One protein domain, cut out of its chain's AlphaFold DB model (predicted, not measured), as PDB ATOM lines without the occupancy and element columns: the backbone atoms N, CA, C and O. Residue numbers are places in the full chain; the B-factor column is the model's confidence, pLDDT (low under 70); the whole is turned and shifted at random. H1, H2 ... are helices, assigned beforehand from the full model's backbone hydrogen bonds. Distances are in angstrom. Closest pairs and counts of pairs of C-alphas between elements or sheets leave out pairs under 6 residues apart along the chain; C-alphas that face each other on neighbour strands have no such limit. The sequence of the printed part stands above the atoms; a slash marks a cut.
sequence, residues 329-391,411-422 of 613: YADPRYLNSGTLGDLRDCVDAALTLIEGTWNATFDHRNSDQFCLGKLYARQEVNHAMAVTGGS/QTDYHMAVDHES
ATOM      1  N   TYR A 329     152.941 208.076 147.615       40.75
ATOM      2  CA  TYR A 329     152.650 206.826 148.333       40.75
ATOM      3  C   TYR A 329     153.457 206.488 149.597       40.75
ATOM      4  O   TYR A 329     154.601 206.045 149.527       40.75
ATOM      5  N   ALA A 330     152.775 206.564 150.740       42.44
ATOM      6  CA  ALA A 330     153.010 205.683 151.883       42.44
ATOM      7  C   ALA A 330     151.782 204.782 152.101       42.44
ATOM      8  O   ALA A 330     151.366 204.581 153.235       42.44
ATOM      9  N   ASP A 331     151.182 204.268 151.019       48.41
ATOM     10  CA  ASP A 331     150.226 203.165 151.150       48.41
ATOM     11  C   ASP A 331     151.002 202.006 151.796       48.41
ATOM     12  O   ASP A 331     152.060 201.634 151.262       48.41
ATOM     13  N   PRO A 332     150.566 201.460 152.944       56.75
ATOM     14  CA  PRO A 332     151.190 200.290 153.538       56.75
ATOM     15  C   PRO A 332     151.191 199.167 152.506       56.75
ATOM     16  O   PRO A 332     150.146 198.642 152.154       56.75
ATOM     17  N   ARG A 333     152.353 198.827 151.946       61.38
ATOM     18  CA  ARG A 333     152.477 197.738 150.954       61.38
ATOM     19  C   ARG A 333     152.771 196.392 151.589       61.38
ATOM     20  O   ARG A 333     152.680 195.365 150.927       61.38
ATOM     21  N   TYR A 334     153.198 196.426 152.841       73.50
ATOM     22  CA  TYR A 334     153.689 195.278 153.568       73.50
ATOM     23  C   TYR A 334     152.771 195.027 154.751       73.50
ATOM     24  O   TYR A 334     152.334 195.974 155.410       73.50
ATOM     25  N   LEU A 335     152.511 193.749 155.008       78.56
ATOM     26  CA  LEU A 335     151.811 193.299 156.199       78.56
ATOM     27  C   LEU A 335     152.537 193.811 157.448       78.56
ATOM     28  O   LEU A 335     153.765 193.734 157.517       78.56
ATOM     29  N   ASN A 336     151.788 194.286 158.438       79.12
ATOM     30  CA  ASN A 336     152.281 194.499 159.794       79.12
ATOM     31  C   ASN A 336     151.558 193.522 160.729       79.12
ATOM     32  O   ASN A 336     150.335 193.511 160.775       79.12
ATOM     33  N   SER A 337     152.316 192.707 161.454       79.00
ATOM     34  CA  SER A 337     151.802 191.677 162.372       79.00
ATOM     35  C   SER A 337     151.185 192.241 163.656       79.00
ATOM     36  O   SER A 337     150.461 191.534 164.345       79.00
ATOM     37  N   GLY A 338     151.413 193.521 163.965       65.62
ATOM     38  CA  GLY A 338     150.936 194.160 165.191       65.62
ATOM     39  C   GLY A 338     149.435 194.464 165.232       65.62
ATOM     40  O   GLY A 338     148.972 195.021 166.226       65.62
ATOM     41  N   THR A 339     148.662 194.178 164.178       60.81
ATOM     42  CA  THR A 339     147.195 194.310 164.211       60.81
ATOM     43  C   THR A 339     146.521 193.369 163.214       60.81
ATOM     44  O   THR A 339     146.723 193.508 162.010       60.81
ATOM     45  N   LEU A 340     145.723 192.418 163.707       57.03
ATOM     46  CA  LEU A 340     145.113 191.342 162.916       57.03
ATOM     47  C   LEU A 340     143.676 191.044 163.398       57.03
ATOM     48  O   LEU A 340     143.350 191.311 164.555       57.03
ATOM     49  N   GLY A 341     142.827 190.551 162.485       58.03
ATOM     50  CA  GLY A 341     141.466 190.043 162.749       58.03
ATOM     51  C   GLY A 341     141.479 188.580 163.216       58.03
ATOM     52  O   GLY A 341     142.476 188.176 163.787       58.03
ATOM     53  N   ASP A 342     140.410 187.804 162.987       60.16
ATOM     54  CA  ASP A 342     140.258 186.414 163.479       60.16
ATOM     55  C   ASP A 342     141.549 185.574 163.355       60.16
ATOM     56  O   ASP A 342     142.108 185.405 162.271       60.16
ATOM     57  N   LEU A 343     142.063 185.135 164.509       70.00
ATOM     58  CA  LEU A 343     143.475 184.792 164.695       70.00
ATOM     59  C   LEU A 343     143.767 183.296 164.644       70.00
ATOM     60  O   LEU A 343     144.912 182.948 164.372       70.00
ATOM     61  N   ARG A 344     142.805 182.415 164.950       75.31
ATOM     62  CA  ARG A 344     143.123 181.014 165.297       75.31
ATOM     63  C   ARG A 344     143.825 180.283 164.156       75.31
ATOM     64  O   ARG A 344     144.976 179.886 164.314       75.31
ATOM     65  N   ASP A 345     143.202 180.245 162.983       76.44
ATOM     66  CA  ASP A 345     143.760 179.563 161.810       76.44
ATOM     67  C   ASP A 345     145.090 180.190 161.351       76.44
ATOM     68  O   ASP A 345     146.024 179.488 160.962       76.44
ATOM     69  N   CYS A 346     145.209 181.521 161.434       78.56
ATOM     70  CA  CYS A 346     146.441 182.238 161.092       78.56
ATOM     71  C   CYS A 346     147.591 181.903 162.052       78.56
ATOM     72  O   CYS A 346     148.734 181.738 161.618       78.56
ATOM     73  N   VAL A 347     147.304 181.843 163.354       82.12
ATOM     74  CA  VAL A 347     148.283 181.540 164.402       82.12
ATOM     75  C   VAL A 347     148.710 180.080 164.310       82.12
ATOM     76  O   VAL A 347     149.911 179.821 164.300       82.12
ATOM     77  N   ASP A 348     147.775 179.146 164.139       81.44
ATOM     78  CA  ASP A 348     148.078 177.720 163.978       81.44
ATOM     79  C   ASP A 348     148.934 177.460 162.729       81.44
ATOM     80  O   ASP A 348     149.927 176.724 162.775       81.44
ATOM     81  N   ALA A 349     148.630 178.136 161.617       81.06
ATOM     82  CA  ALA A 349     149.449 178.080 160.410       81.06
ATOM     83  C   ALA A 349     150.841 178.695 160.618       81.06
ATOM     84  O   ALA A 349     151.837 178.179 160.103       81.06
ATOM     85  N   ALA A 350     150.940 179.786 161.384       83.88
ATOM     86  CA  ALA A 350     152.221 180.405 161.708       83.88
ATOM     87  C   ALA A 350     153.071 179.495 162.604       83.88
ATOM     88  O   ALA A 350     154.266 179.362 162.351       83.88
ATOM     89  N   LEU A 351     152.467 178.827 163.591       84.00
ATOM     90  CA  LEU A 351     153.129 177.839 164.444       84.00
ATOM     91  C   LEU A 351     153.609 176.635 163.630       84.00
ATOM     92  O   LEU A 351     154.783 176.285 163.706       84.00
ATOM     93  N   THR A 352     152.760 176.088 162.758       82.00
ATOM     94  CA  THR A 352     153.127 174.992 161.843       82.00
ATOM     95  C   THR A 352     154.299 175.388 160.939       82.00
ATOM     96  O   THR A 352     155.244 174.623 160.728       82.00
ATOM     97  N   LEU A 353     154.283 176.620 160.417       80.38
ATOM     98  CA  LEU A 353     155.379 177.162 159.618       80.38
ATOM     99  C   LEU A 353     156.670 177.292 160.436       80.38
ATOM    100  O   LEU A 353     157.747 177.005 159.908       80.38
ATOM    101  N   ILE A 354     156.577 177.731 161.692       83.19
ATOM    102  CA  ILE A 354     157.715 177.819 162.611       83.19
ATOM    103  C   ILE A 354     158.283 176.424 162.862       83.19
ATOM    104  O   ILE A 354     159.473 176.238 162.643       83.19
ATOM    105  N   GLU A 355     157.459 175.439 163.226       82.69
ATOM    106  CA  GLU A 355     157.886 174.054 163.475       82.69
ATOM    107  C   GLU A 355     158.593 173.440 162.259       82.69
ATOM    108  O   GLU A 355     159.687 172.889 162.386       82.69
ATOM    109  N   GLY A 356     158.021 173.602 161.061       77.31
ATOM    110  CA  GLY A 356     158.572 173.040 159.824       77.31
ATOM    111  C   GLY A 356     159.785 173.785 159.255       77.31
ATOM    112  O   GLY A 356     160.495 173.241 158.410       77.31
ATOM    113  N   THR A 357     160.038 175.034 159.667       77.75
ATOM    114  CA  THR A 357     161.158 175.851 159.147       77.75
ATOM    115  C   THR A 357     162.104 176.374 160.224       77.75
ATOM    116  O   THR A 357     162.944 177.238 159.948       77.75
ATOM    117  N   TRP A 358     161.996 175.838 161.442       82.06
ATOM    118  CA  TRP A 358     162.785 176.268 162.584       82.06
ATOM    119  C   TRP A 358     164.280 176.113 162.320       82.06
ATOM    120  O   TRP A 358     164.777 175.047 161.956       82.06
ATOM    121  N   ASN A 359     165.025 177.190 162.556       80.12
ATOM    122  CA  ASN A 359     166.474 177.173 162.484       80.12
ATOM    123  C   ASN A 359     167.057 178.053 163.592       80.12
ATOM    124  O   ASN A 359     166.922 179.277 163.568       80.12
ATOM    125  N   ALA A 360     167.762 177.431 164.538       84.81
ATOM    126  CA  ALA A 360     168.376 178.117 165.675       84.81
ATOM    127  C   ALA A 360     169.410 179.186 165.267       84.81
ATOM    128  O   ALA A 360     169.617 180.153 165.998       84.81
ATOM    129  N   THR A 361     170.034 179.039 164.095       85.44
ATOM    130  CA  THR A 361     171.047 179.974 163.571       85.44
ATOM    131  C   THR A 361     170.454 181.128 162.762       85.44
ATOM    132  O   THR A 361     171.163 182.078 162.437       85.44
ATOM    133  N   PHE A 362     169.157 181.083 162.442       81.00
ATOM    134  CA  PHE A 362     168.494 182.151 161.703       81.00
ATOM    135  C   PHE A 362     168.174 183.343 162.619       81.00
ATOM    136  O   PHE A 362     167.637 183.190 163.721       81.00
ATOM    137  N   ASP A 363     168.491 184.549 162.144       79.38
ATOM    138  CA  ASP A 363     168.382 185.791 162.922       79.38
ATOM    139  C   ASP A 363     166.923 186.158 163.259       79.38
ATOM    140  O   ASP A 363     166.636 186.729 164.307       79.38
ATOM    141  N   HIS A 364     165.963 185.756 162.417       78.75
ATOM    142  CA  HIS A 364     164.534 186.044 162.608       78.75
ATOM    143  C   HIS A 364     163.710 184.812 163.001       78.75
ATOM    144  O   HIS A 364     162.502 184.786 162.781       78.75
ATOM    145  N   ARG A 365     164.344 183.793 163.599       74.06
ATOM    146  CA  ARG A 365     163.706 182.517 163.988       74.06
ATOM    147  C   ARG A 365     162.482 182.652 164.904       74.06
ATOM    148  O   ARG A 365     161.615 181.794 164.868       74.06
ATOM    149  N   ASN A 366     162.391 183.749 165.657       77.00
ATOM    150  CA  ASN A 366     161.277 184.053 166.565       77.00
ATOM    151  C   ASN A 366     160.414 185.232 166.084       77.00
ATOM    152  O   ASN A 366     159.717 185.846 166.887       77.00
ATOM    153  N   SER A 367     160.516 185.634 164.813       84.50
ATOM    154  CA  SER A 367     159.782 186.797 164.307       84.50
ATOM    155  C   SER A 367     158.399 186.403 163.791       84.50
ATOM    156  O   SER A 367     158.256 185.855 162.698       84.50
ATOM    157  N   ASP A 368     157.381 186.793 164.548       84.44
ATOM    158  CA  ASP A 368     155.973 186.819 164.145       84.44
ATOM    159  C   ASP A 368     155.767 187.525 162.792       84.44
ATOM    160  O   ASP A 368     155.174 186.967 161.868       84.44
ATOM    161  N   GLN A 369     156.353 188.713 162.630       86.19
ATOM    162  CA  GLN A 369     156.300 189.511 161.409       86.19
ATOM    163  C   GLN A 369     156.832 188.767 160.177       86.19
ATOM    164  O   GLN A 369     156.303 188.938 159.075       86.19
ATOM    165  N   PHE A 370     157.886 187.965 160.347       85.19
ATOM    166  CA  PHE A 370     158.465 187.170 159.268       85.19
ATOM    167  C   PHE A 370     157.554 186.001 158.885       85.19
ATOM    168  O   PHE A 370     157.267 185.815 157.701       85.19
ATOM    169  N   CYS A 371     157.066 185.245 159.872       85.19
ATOM    170  CA  CYS A 371     156.212 184.078 159.650       85.19
ATOM    171  C   CYS A 371     154.874 184.469 159.014       85.19
ATOM    172  O   CYS A 371     154.525 183.961 157.947       85.19
ATOM    173  N   LEU A 372     154.177 185.450 159.591       86.38
ATOM    174  CA  LEU A 372     152.905 185.948 159.064       86.38
ATOM    175  C   LEU A 372     153.078 186.622 157.699       86.38
ATOM    176  O   LEU A 372     152.284 186.402 156.788       86.38
ATOM    177  N   GLY A 373     154.163 187.379 157.505       86.00
ATOM    178  CA  GLY A 373     154.488 187.962 156.203       86.00
ATOM    179  C   GLY A 373     154.704 186.904 155.116       86.00
ATOM    180  O   GLY A 373     154.321 187.115 153.964       86.00
ATOM    181  N   LYS A 374     155.280 185.749 155.472       83.00
ATOM    182  CA  LYS A 374     155.479 184.617 154.560       83.00
ATOM    183  C   LYS A 374     154.163 183.917 154.223       83.00
ATOM    184  O   LYS A 374     153.951 183.613 153.048       83.00
ATOM    185  N   LEU A 375     153.277 183.711 155.199       83.81
ATOM    186  CA  LEU A 375     151.931 183.179 154.952       83.81
ATOM    187  C   LEU A 375     151.124 184.117 154.047       83.81
ATOM    188  O   LEU A 375     150.562 183.668 153.050       83.81
ATOM    189  N   TYR A 376     151.146 185.426 154.320       84.81
ATOM    190  CA  TYR A 376     150.468 186.424 153.490       84.81
ATOM    191  C   TYR A 376     151.003 186.418 152.055       84.81
ATOM    192  O   TYR A 376     150.239 186.402 151.095       84.81
ATOM    193  N   ALA A 377     152.327 186.347 151.883       81.69
ATOM    194  CA  ALA A 377     152.924 186.248 150.556       81.69
ATOM    195  C   ALA A 377     152.499 184.969 149.809       81.69
ATOM    196  O   ALA A 377     152.279 185.027 148.602       81.69
ATOM    197  N   ARG A 378     152.376 183.823 150.497       80.81
ATOM    198  CA  ARG A 378     151.872 182.573 149.896       80.81
ATOM    199  C   ARG A 378     150.421 182.710 149.443       80.81
ATOM    200  O   ARG A 378     150.124 182.357 148.303       80.81
ATOM    201  N   GLN A 379     149.563 183.268 150.296       83.81
ATOM    202  CA  GLN A 379     148.165 183.556 149.970       83.81
ATOM    203  C   GLN A 379     148.065 184.439 148.718       83.81
ATOM    204  O   GLN A 379     147.397 184.075 147.755       83.81
ATOM    205  N   GLU A 380     148.805 185.549 148.665       79.38
ATOM    206  CA  GLU A 380     148.737 186.477 147.530       79.38
ATOM    207  C   GLU A 380     149.281 185.882 146.225       79.38
ATOM    208  O   GLU A 380     148.758 186.167 145.146       79.38
ATOM    209  N   VAL A 381     150.293 185.009 146.288       76.06
ATOM    210  CA  VAL A 381     150.746 184.263 145.103       76.06
ATOM    211  C   VAL A 381     149.670 183.278 144.643       76.06
ATOM    212  O   VAL A 381     149.401 183.215 143.444       76.06
ATOM    213  N   ASN A 382     149.020 182.558 145.561       76.50
ATOM    214  CA  ASN A 382     147.902 181.666 145.232       76.50
ATOM    215  C   ASN A 382     146.732 182.431 144.602       76.50
ATOM    216  O   ASN A 382     146.228 182.026 143.554       76.50
ATOM    217  N   HIS A 383     146.355 183.580 145.165       76.62
ATOM    218  CA  HIS A 383     145.353 184.478 144.591       76.62
ATOM    219  C   HIS A 383     145.755 184.939 143.187       76.62
ATOM    220  O   HIS A 383     144.966 184.835 142.246       76.62
ATOM    221  N   ALA A 384     147.001 185.382 143.008       69.19
ATOM    222  CA  ALA A 384     147.510 185.798 141.707       69.19
ATOM    223  C   ALA A 384     147.488 184.651 140.685       69.19
ATOM    224  O   ALA A 384     147.095 184.873 139.541       69.19
ATOM    225  N   MET A 385     147.848 183.426 141.075       68.69
ATOM    226  CA  MET A 385     147.797 182.239 140.213       68.69
ATOM    227  C   MET A 385     146.368 181.850 139.841       68.69
ATOM    228  O   MET A 385     146.084 181.628 138.662       68.69
ATOM    229  N   ALA A 386     145.446 181.842 140.807       68.19
ATOM    230  CA  ALA A 386     144.027 181.624 140.543       68.19
ATOM    231  C   ALA A 386     143.482 182.700 139.589       68.19
ATOM    232  O   ALA A 386     142.643 182.421 138.729       68.19
ATOM    233  N   VAL A 387     143.997 183.935 139.673       66.38
ATOM    234  CA  VAL A 387     143.624 185.044 138.785       66.38
ATOM    235  C   VAL A 387     144.251 184.949 137.382       66.38
ATOM    236  O   VAL A 387     143.738 185.468 136.396       66.38
ATOM    237  N   THR A 388     145.371 184.284 137.231       66.25
ATOM    238  CA  THR A 388     146.112 184.287 135.962       66.25
ATOM    239  C   THR A 388     146.030 182.958 135.226       66.25
ATOM    240  O   THR A 388     146.739 182.751 134.242       66.25
ATOM    241  N   GLY A 389     145.176 182.044 135.697       70.56
ATOM    242  CA  GLY A 389     145.071 180.697 135.139       70.56
ATOM    243  C   GLY A 389     146.366 179.898 135.313       70.56
ATOM    244  O   GLY A 389     146.725 179.124 134.435       70.56
ATOM    245  N   GLY A 390     147.091 180.137 136.413       67.62
ATOM    246  CA  GLY A 390     148.371 179.498 136.734       67.62
ATOM    247  C   GLY A 390     149.624 180.282 136.324       67.62
ATOM    248  O   GLY A 390     150.729 179.800 136.559       67.62
ATOM    249  N   SER A 391     149.501 181.482 135.738       64.81
ATOM    250  CA  SER A 391     150.648 182.254 135.230       64.81
ATOM    251  C   SER A 391     151.033 183.451 136.113       64.81
ATOM    252  O   SER A 391     150.425 184.511 136.077       64.81
ATOM    253  N   GLN A 411     146.154 174.925 153.504       64.69
ATOM    254  CA  GLN A 411     145.137 175.966 153.407       64.69
ATOM    255  C   GLN A 411     145.776 177.180 152.720       64.69
ATOM    256  O   GLN A 411     146.837 177.661 153.119       64.69
ATOM    257  N   THR A 412     145.185 177.618 151.611       66.62
ATOM    258  CA  THR A 412     145.793 178.629 150.732       66.62
ATOM    259  C   THR A 412     145.276 180.041 150.981       66.62
ATOM    260  O   THR A 412     145.892 180.988 150.492       66.62
ATOM    261  N   ASP A 413     144.196 180.173 151.755       78.25
ATOM    262  CA  ASP A 413     143.569 181.436 152.134       78.25
ATOM    263  C   ASP A 413     143.318 181.460 153.646       78.25
ATOM    264  O   ASP A 413     142.660 180.577 154.203       78.25
ATOM    265  N   TYR A 414     143.881 182.477 154.290       78.00
ATOM    266  CA  TYR A 414     143.750 182.754 155.718       78.00
ATOM    267  C   TYR A 414     142.979 184.059 155.958       78.00
ATOM    268  O   TYR A 414     142.976 184.588 157.066       78.00
ATOM    269  N   HIS A 415     142.386 184.629 154.902       77.06
ATOM    270  CA  HIS A 415     141.682 185.908 154.923       77.06
ATOM    271  C   HIS A 415     142.533 187.074 155.456       77.06
ATOM    272  O   HIS A 415     142.014 188.067 155.971       77.06
ATOM    273  N   MET A 416     143.857 186.992 155.290       79.81
ATOM    274  CA  MET A 416     144.763 188.083 155.639       79.81
ATOM    275  C   MET A 416     144.665 189.208 154.609       79.81
ATOM    276  O   MET A 416     144.751 188.967 153.406       79.81
ATOM    277  N   ALA A 417     144.557 190.452 155.074       77.94
ATOM    278  CA  ALA A 417     144.535 191.638 154.226       77.94
ATOM    279  C   ALA A 417     145.391 192.760 154.824       77.94
ATOM    280  O   ALA A 417     145.558 192.859 156.040       77.94
ATOM    281  N   VAL A 418     145.920 193.630 153.962       77.12
ATOM    282  CA  VAL A 418     146.659 194.828 154.375       77.12
ATOM    283  C   VAL A 418     145.739 196.042 154.301       77.12
ATOM    284  O   VAL A 418     145.139 196.321 153.265       77.12
ATOM    285  N   ASP A 419     145.660 196.800 155.396       75.38
ATOM    286  CA  ASP A 419     144.953 198.083 155.448       75.38
ATOM    287  C   ASP A 419     145.736 199.165 154.683       75.38
ATOM    288  O   ASP A 419     146.483 199.967 155.249       75.38
ATOM    289  N   HIS A 420     145.589 199.159 153.358       71.69
ATOM    290  CA  HIS A 420     146.290 200.068 152.452       71.69
ATOM    291  C   HIS A 420     145.911 201.546 152.641       71.69
ATOM    292  O   HIS A 420     146.685 202.429 152.278       71.69
ATOM    293  N   GLU A 421     144.741 201.829 153.211       68.31
ATOM    294  CA  GLU A 421     144.273 203.198 153.455       68.31
ATOM    295  C   GLU A 421     144.655 203.700 154.852       68.31
ATOM    296  O   GLU A 421     144.454 204.875 155.172       68.31
ATOM    297  N   SER A 422     145.202 202.812 155.692       74.88
ATOM    298  CA  SER A 422     145.313 203.040 157.130       74.88
ATOM    299  C   SER A 422     143.972 203.503 157.717       74.88
ATOM    300  O   SER A 422     143.915 204.445 158.499       74.88
TER     301      SER A 422
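This is residues 329 to 391 and 411 to 422 of the 613 residues of an uncharacterized protein of Gibberella zeae (UniProt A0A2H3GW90). A long helix, H2, has a shorter helix, H1, set crosswise at its first part, roughly as a T, with long unnamed stretches at both ends of the printed part. Residues 359 to 364, between H1 and H2, stick out, and so do residues 384 to 389, of which 384 to 388 belong to H2. The printed part has 75 residues, with H1 then H2 along the chain and no named strand; the class is all helix, though only 35 residues are in named elements. It is only just compact, close to loose, with a radius of gyration of the C-alphas of 13.5 A and spans of 36 by 30 by 24 A.

H2, residues 368 to 388, touches H1, residues 344 to 357, with residues 368 to 375 alone. The closest C-alphas, of Ala 350 and Cys 371, are 5.8 A apart. Their lines are about perpendicular, at 78 degrees. In H1 and H2 every O i to N i+4 pair is within hydrogen-bond range.

H2 measures 30.0 A from C-alpha 368 at (155.973, 186.819, 164.145) to C-alpha 388. H1 measures 19.7 A, from C-alpha 344 at (143.123, 181.014, 165.297).

Residues 392 to 410 are not printed; C-alphas 391 and 411 are 20.0 A apart. The link H1 to H2 is short. Confidence is under 70 in 20 residues, among them 329 to 333.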